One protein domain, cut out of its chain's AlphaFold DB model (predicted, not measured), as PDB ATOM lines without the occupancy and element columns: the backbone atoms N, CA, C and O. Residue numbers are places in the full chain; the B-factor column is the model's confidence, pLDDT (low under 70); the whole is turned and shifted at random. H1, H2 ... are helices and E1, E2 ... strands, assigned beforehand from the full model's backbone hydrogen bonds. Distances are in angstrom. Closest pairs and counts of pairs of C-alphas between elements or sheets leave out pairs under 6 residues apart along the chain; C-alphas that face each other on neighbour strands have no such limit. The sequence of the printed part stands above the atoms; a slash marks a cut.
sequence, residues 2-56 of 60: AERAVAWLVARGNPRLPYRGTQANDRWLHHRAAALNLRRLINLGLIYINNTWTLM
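What this domain is: This is residues 2 to 56 of the 60 residues of an uncharacterized protein of Acrocarpospora pleiomorpha (UniProt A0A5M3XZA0). One long helix, H2, makes most of the length of an open model, with a small two-stranded hairpin, E1 and E2, at its far end. Short helix H1 slants away from H2, meeting it near its first residue, Ala 2, and a long loop leads from H1 back to the start of H2; residues 10 to 16, of which residue 10 belongs to H1, stick out. The printed part has 55 residues, with two named helices and two named strands in the order H1, H2, E1, E2 along the chain; the class is mixed, helices and strands, and the sheet E1 - E2 is antiparallel. The whole is only just loose, close to extended, with a radius of gyration of the C-alphas of 14.8 A and spans of 43 by 21 by 14 A.

Where its parts are: Find C-alpha 2 at (166.438, 223.301, 188.990); from there H1 runs through residues 2 to 10, 12.2 A long. H2, residues 22 to 43, begins at C-alpha 22, (177.670, 216.335, 180.683), and runs 31.5 A. E1 is residues 46 to 49, 9.8 A, and E2 is residues 52 to 55, 10.0 A, ending at C-alpha 55, (149.814, 218.189, 199.325).

How they stand to each other: Look first at the C-alphas of Ala 2 and Ala 33, 5.9 A apart, the closest of H1 and H2. These helices touch, H2 with residues 29 to 33 alone, at a steep tilt of 55 degrees, opposite ways. In H1 and H2 every O i to N i+4 pair is within hydrogen-bond range. Further on, the closest C-alphas of H2 and E2 are those of Leu 41 and Leu 55, 7.3 A apart. E1 and E2 form a hairpin, antiparallel at 145 degrees; N 47 and O 54 are within hydrogen-bond range at 2.9 A, as are N 49 and O 52 at 3.0 A. H1 is apart from E1 and from E2.

The domain as a whole: The C-alphas of Arg 12 and Asn 50, the two farthest apart, are 45.9 A from each other. The printed part has no cut. The link from H1 to H2 is long, with 11 residues; those from H2 to E1 and from E1 to E2 are tight. The mean pLDDT of the printed part is 87.3, and residues 2, 5 and 12 to 14 are under 70.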
ATOM      1  N   ALA A   2     165.350 223.608 189.927       67.75
ATOM      2  CA  ALA A   2     166.438 223.301 188.990       67.75
ATOM      3  C   ALA A   2     167.177 224.564 188.516       67.75
ATOM      4  O   ALA A   2     168.389 224.636 188.659       67.75
ATOM      5  N   GLU A   3     166.457 225.612 188.103       74.06
ATOM      6  CA  GLU A   3     167.065 226.885 187.678       74.06
ATOM      7  C   GLU A   3     167.883 227.552 188.789       74.06
ATOM      8  O   GLU A   3     168.953 228.082 188.530       74.06
ATOM      9  N   ARG A   4     167.436 227.464 190.049       73.69
ATOM     10  CA  ARG A   4     168.175 227.986 191.211       73.69
ATOM     11  C   ARG A   4     169.398 227.129 191.553       73.69
ATOM     12  O   ARG A   4     170.402 227.671 191.998       73.69
ATOM     13  N   ALA A   5     169.332 225.814 191.348       69.69
ATOM     14  CA  ALA A   5     170.470 224.913 191.529       69.69
ATOM     15  C   ALA A   5     171.526 225.115 190.433       69.69
ATOM     16  O   ALA A   5     172.715 225.161 190.735       69.69
ATOM     17  N   VAL A   6     171.088 225.306 189.185       73.81
ATOM     18  CA  VAL A   6     171.953 225.696 188.068       73.81
ATOM     19  C   VAL A   6     172.534 227.082 188.334       73.81
ATOM     20  O   VAL A   6     173.746 227.220 188.314       73.81
ATOM     21  N   ALA A   7     171.723 228.077 188.705       76.94
ATOM     22  CA  ALA A   7     172.202 229.419 189.044       76.94
ATOM     23  C   ALA A   7     173.237 229.408 190.180       76.94
ATOM     24  O   ALA A   7     174.233 230.117 190.102       76.94
ATOM     25  N   TRP A   8     173.050 228.567 191.203       74.81
ATOM     26  CA  TRP A   8     174.036 228.372 192.270       74.81
ATOM     27  C   TRP A   8     175.333 227.725 191.764       74.81
ATOM     28  O   TRP A   8     176.412 228.093 192.208       74.81
ATOM     29  N   LEU A   9     175.245 226.799 190.803       73.31
ATOM     30  CA  LEU A   9     176.407 226.186 190.159       73.31
ATOM     31  C   LEU A   9     177.186 227.184 189.281       73.31
ATOM     32  O   LEU A   9     178.414 227.149 189.275       73.31
ATOM     33  N   VAL A  10     176.488 228.047 188.529       77.38
ATOM     34  CA  VAL A  10     177.119 229.014 187.608       77.38
ATOM     35  C   VAL A  10     177.585 230.286 188.337       77.38
ATOM     36  O   VAL A  10     178.440 231.010 187.828       77.38
ATOM     37  N   ALA A  11     177.069 230.559 189.541       80.12
ATOM     38  CA  ALA A  11     177.549 231.646 190.387       80.12
ATOM     39  C   ALA A  11     179.037 231.442 190.738       80.12
ATOM     40  O   ALA A  11     179.468 230.379 191.188       80.12
ATOM     41  N   ARG A  12     179.846 232.477 190.491       58.94
ATOM     42  CA  ARG A  12     181.315 232.442 190.575       58.94
ATOM     43  C   ARG A  12     181.772 232.026 191.986       58.94
ATOM     44  O   ARG A  12     181.514 232.750 192.940       58.94
ATOM     45  N   GLY A  13     182.467 230.886 192.105       64.44
ATOM     46  CA  GLY A  13     183.052 230.388 193.367       64.44
ATOM     47  C   GLY A  13     182.524 229.038 193.876       64.44
ATOM     48  O   GLY A  13     182.935 228.588 194.942       64.44
ATOM     49  N   ASN A  14     181.634 228.380 193.135       69.56
ATOM     50  CA  ASN A  14     180.943 227.183 193.604       69.56
ATOM     51  C   ASN A  14     181.689 225.858 193.292       69.56
ATOM     52  O   ASN A  14     182.427 225.802 192.302       69.56
ATOM     53  N   PRO A  15     181.527 224.777 194.095       72.25
ATOM     54  CA  PRO A  15     182.186 223.495 193.853       72.25
ATOM     55  C   PRO A  15     181.915 222.945 192.454       72.25
ATOM     56  O   PRO A  15     180.783 222.937 191.965       72.25
ATOM     57  N   ARG A  16     182.990 222.450 191.831       79.00
ATOM     58  CA  ARG A  16     182.936 221.781 190.533       79.00
ATOM     59  C   ARG A  16     181.989 220.587 190.599       79.00
ATOM     60  O   ARG A  16     181.895 219.893 191.610       79.00
ATOM     61  N   LEU A  17     181.327 220.355 189.476       85.69
ATOM     62  CA  LEU A  17     180.513 219.179 189.240       85.69
ATOM     63  C   LEU A  17     181.313 217.887 189.541       85.69
ATOM     64  O   LEU A  17     182.460 217.780 189.101       85.69
ATOM     65  N   PRO A  18     180.744 216.926 190.294       87.81
ATOM     66  CA  PRO A  18     181.497 215.782 190.815       87.81
ATOM     67  C   PRO A  18     181.841 214.720 189.761       87.81
ATOM     68  O   PRO A  18     182.754 213.927 189.984       87.81
ATOM     69  N   TYR A  19     181.140 214.680 188.623       92.00
ATOM     70  CA  TYR A  19     181.353 213.666 187.588       92.00
ATOM     71  C   TYR A  19     182.062 214.228 186.354       92.00
ATOM     72  O   TYR A  19     182.055 215.432 186.090       92.00
ATOM     73  N   ARG A  20     182.654 213.340 185.549       91.75
ATOM     74  CA  ARG A  20     183.182 213.687 184.222       91.75
ATOM     75  C   ARG A  20     182.078 213.564 183.171       91.75
ATOM     76  O   ARG A  20     181.372 212.561 183.125       91.75
ATOM     77  N   GLY A  21     181.981 214.569 182.304       92.44
ATOM     78  CA  GLY A  21     181.044 214.594 181.179       92.44
ATOM     79  C   GLY A  21     179.647 215.117 181.530       92.44
ATOM     80  O   GLY A  21     179.196 215.070 182.674       92.44
ATOM     81  N   THR A  22     178.954 215.636 180.517       91.44
ATOM     82  CA  THR A  22     177.670 216.335 180.683       91.44
ATOM     83  C   THR A  22     176.553 215.407 181.156       91.44
ATOM     84  O   THR A  22     175.839 215.752 182.089       91.44
ATOM     85  N   GLN A  23     176.437 214.200 180.592       94.75
ATOM     86  CA  GLN A  23     175.339 213.275 180.919       94.75
ATOM     87  C   GLN A  23     175.338 212.823 182.387       94.75
ATOM     88  O   GLN A  23     174.288 212.762 183.020       94.75
ATOM     89  N   ALA A  24     176.508 212.505 182.948       92.75
ATOM     90  CA  ALA A  24     176.606 212.073 184.344       92.75
ATOM     91  C   ALA A  24     176.250 213.213 185.312       92.75
ATOM     92  O   ALA A  24     175.571 213.001 186.315       92.75
ATOM     93  N   ASN A  25     176.659 214.437 184.976       90.12
ATOM     94  CA  ASN A  25     176.351 215.616 185.774       90.12
ATOM     95  C   ASN A  25     174.897 216.059 185.666       90.12
ATOM     96  O   ASN A  25     174.326 216.478 186.668       90.12
ATOM     97  N   ASP A  26     174.290 215.920 184.490       90.19
ATOM     98  CA  ASP A  26     172.864 216.162 184.302       90.19
ATOM     99  C   ASP A  26     172.029 215.245 185.209       90.19
ATOM    100  O   ASP A  26     171.209 215.722 185.997       90.19
ATOM    101  N   ARG A  27     172.324 213.938 185.205       93.50
ATOM    102  CA  ARG A  27     171.667 212.967 186.096       93.50
ATOM    103  C   ARG A  27     171.851 213.330 187.568       93.50
ATOM    104  O   ARG A  27     170.898 213.266 188.343       93.50
ATOM    105  N   TRP A  28     173.060 213.739 187.958       91.06
ATOM    106  CA  TRP A  28     173.343 214.170 189.329       91.06
ATOM    107  C   TRP A  28     172.542 215.409 189.738       91.06
ATOM    108  O   TRP A  28     171.952 215.424 190.820       91.06
ATOM    109  N   LEU A  29     172.487 216.429 188.877       90.38
ATOM    110  CA  LEU A  29     171.720 217.650 189.122       90.38
ATOM    111  C   LEU A  29     170.229 217.340 189.265       90.38
ATOM    112  O   LEU A  29     169.610 217.795 190.229       90.38
ATOM    113  N   HIS A  30     169.669 216.529 188.365       89.56
ATOM    114  CA  HIS A  30     168.271 216.106 188.422       89.56
ATOM    115  C   HIS A  30     167.959 215.345 189.711       89.56
ATOM    116  O   HIS A  30     166.987 215.672 190.395       89.56
ATOM    117  N   HIS A  31     168.806 214.390 190.098       92.50
ATOM    118  CA  HIS A  31     168.602 213.620 191.321       92.50
ATOM    119  C   HIS A  31     168.680 214.504 192.575       92.50
ATOM    120  O   HIS A  31     167.811 214.439 193.448       92.50
ATOM    121  N   ARG A  32     169.670 215.405 192.645       89.88
ATOM    122  CA  ARG A  32     169.810 216.352 193.760       89.88
ATOM    123  C   ARG A  32     168.626 217.320 193.833       89.88
ATOM    124  O   ARG A  32     168.117 217.574 194.924       89.88
ATOM    125  N   ALA A  33     168.168 217.842 192.697       90.69
ATOM    126  CA  ALA A  33     166.999 218.712 192.636       90.69
ATOM    127  C   ALA A  33     165.719 217.975 193.060       90.69
ATOM    128  O   ALA A  33     164.942 218.526 193.840       90.69
ATOM    129  N   ALA A  34     165.513 216.733 192.611       93.00
ATOM    130  CA  ALA A  34     164.379 215.900 193.007       93.00
ATOM    131  C   ALA A  34     164.357 215.651 194.521       93.00
ATOM    132  O   ALA A  34     163.327 215.874 195.154       93.00
ATOM    133  N   ALA A  35     165.498 215.299 195.123       94.06
ATOM    134  CA  ALA A  35     165.606 215.094 196.567       94.06
ATOM    135  C   ALA A  35     165.281 216.368 197.369       94.06
ATOM    136  O   ALA A  35     164.530 216.327 198.344       94.06
ATOM    137  N   LEU A  36     165.801 217.526 196.941       93.50
ATOM    138  CA  LEU A  36     165.489 218.808 197.580       93.50
ATOM    139  C   LEU A  36     164.011 219.186 197.420       93.50
ATOM    140  O   LEU A  36     163.412 219.694 198.369       93.50
ATOM    141  N   ASN A  37     163.424 218.944 196.243       92.50
ATOM    142  CA  ASN A  37     162.003 219.184 195.996       92.50
ATOM    143  C   ASN A  37     161.146 218.286 196.882       92.50
ATOM    144  O   ASN A  37     160.258 218.802 197.547       92.50
ATOM    145  N   LEU A  38     161.451 216.991 196.965       94.50
ATOM    146  CA  LEU A  38     160.738 216.060 197.833       94.50
ATOM    147  C   LEU A  38     160.810 216.498 199.298       94.50
ATOM    148  O   LEU A  38     159.779 216.584 199.955       94.50
ATOM    149  N   ARG A  39     161.998 216.875 199.789       94.81
ATOM    150  CA  ARG A  39     162.153 217.403 201.153       94.81
ATOM    151  C   ARG A  39     161.296 218.648 201.386       94.81
ATOM    152  O   ARG A  39     160.671 218.777 202.433       94.81
ATOM    153  N   ARG A  40     161.253 219.566 200.414       92.94
ATOM    154  CA  ARG A  40     160.388 220.751 200.487       92.94
ATOM    155  C   ARG A  40     158.911 220.361 200.500       92.94
ATOM    156  O   ARG A  40     158.175 220.916 201.298       92.94
ATOM    157  N   LEU A  41     158.487 219.443 199.634       94.38
ATOM    158  CA  LEU A  41     157.102 218.984 199.566       94.38
ATOM    159  C   LEU A  41     156.675 218.334 200.889       94.38
ATOM    160  O   LEU A  41     155.629 218.693 201.407       94.38
ATOM    161  N   ILE A  42     157.508 217.470 201.479       93.94
ATOM    162  CA  ILE A  42     157.266 216.874 202.807       93.94
ATOM    163  C   ILE A  42     157.068 217.965 203.863       93.94
ATOM    164  O   ILE A  42     156.073 217.946 204.578       93.94
ATOM    165  N   ASN A  43     157.949 218.970 203.907       93.31
ATOM    166  CA  ASN A  43     157.806 220.099 204.833       93.31
ATOM    167  C   ASN A  43     156.549 220.949 204.577       93.31
ATOM    168  O   ASN A  43     156.096 221.646 205.476       93.31
ATOM    169  N   LEU A  44     156.009 220.926 203.356       93.75
ATOM    170  CA  LEU A  44     154.766 221.604 202.981       93.75
ATOM    171  C   LEU A  44     153.520 220.724 203.179       93.75
ATOM    172  O   LEU A  44     152.443 221.129 202.756       93.75
ATOM    173  N   GLY A  45     153.660 219.547 203.797       94.50
ATOM    174  CA  GLY A  45     152.548 218.640 204.076       94.50
ATOM    175  C   GLY A  45     152.242 217.654 202.948       94.50
ATOM    176  O   GLY A  45     151.095 217.254 202.755       94.50
ATOM    177  N   LEU A  46     153.256 217.237 202.182       96.06
ATOM    178  CA  LEU A  46     153.114 216.095 201.281       96.06
ATOM    179  C   LEU A  46     152.832 214.826 202.088       96.06
ATOM    180  O   LEU A  46     153.663 214.389 202.883       96.06
ATOM    181  N   ILE A  47     151.684 214.216 201.817       94.94
ATOM    182  CA  ILE A  47     151.227 212.974 202.433       94.94
ATOM    183  C   ILE A  47     150.845 211.945 201.366       94.94
ATOM    184  O   ILE A  47     150.562 212.288 200.215       94.94
ATOM    185  N   TYR A  48     150.824 210.672 201.759       95.12
ATOM    186  CA  TYR A  48     150.396 209.565 200.909       95.12
ATOM    187  C   TYR A  48     149.087 208.982 201.445       95.12
ATOM    188  O   TYR A  48     149.066 208.386 202.520       95.12
ATOM    189  N   ILE A  49     147.997 209.183 200.705       95.19
ATOM    190  CA  ILE A  49     146.643 208.752 201.074       95.19
ATOM    191  C   ILE A  49     145.948 208.144 199.863       95.19
ATOM    192  O   ILE A  49     146.110 208.633 198.749       95.19
ATOM    193  N   ASN A  50     145.173 207.076 200.062       94.50
ATOM    194  CA  ASN A  50     144.410 206.419 198.990       94.50
ATOM    195  C   ASN A  50     145.259 206.150 197.732       94.50
ATOM    196  O   ASN A  50     144.876 206.492 196.614       94.50
ATOM    197  N   ASN A  51     146.457 205.594 197.931       96.19
ATOM    198  CA  ASN A  51     147.420 205.310 196.866       96.19
ATOM    199  C   ASN A  51     147.894 206.528 196.040       96.19
ATOM    200  O   ASN A  51     148.453 206.364 194.957       96.19
ATOM    201  N   THR A  52     147.698 207.745 196.553       96.12
ATOM    202  CA  THR A  52     147.968 209.004 195.854       96.12
ATOM    203  C   THR A  52     148.782 209.950 196.733       96.12
ATOM    204  O   THR A  52     148.537 210.100 197.931       96.12
ATOM    205  N   TRP A  53     149.759 210.628 196.135       95.69
ATOM    206  CA  TRP A  53     150.502 211.697 196.799       95.69
ATOM    207  C   TRP A  53     149.703 212.999 196.738       95.69
ATOM    208  O   TRP A  53     149.378 213.473 195.653       95.69
ATOM    209  N   THR A  54     149.394 213.576 197.896       95.19
ATOM    210  CA  THR A  54     148.619 214.817 198.021       95.19
ATOM    211  C   THR A  54     149.383 215.820 198.872       95.19
ATOM    212  O   THR A  54     149.970 215.458 199.888       95.19
ATOM    213  N   LEU A  55     149.375 217.091 198.469       94.31
ATOM    214  CA  LEU A  55     149.814 218.189 199.325       94.31
ATOM    215  C   LEU A  55     148.640 218.625 200.197       94.31
ATOM    216  O   LEU A  55     147.687 219.217 199.692       94.31
ATOM    217  N   MET A  56     148.709 218.331 201.491       89.62
ATOM    218  CA  MET A  56     147.810 218.930 202.469       89.62
ATOM    219  C   MET A  56     148.464 220.189 203.036       89.62
ATOM    220  O   MET A  56     149.605 220.114 203.481       89.62
TER     221      MET A  56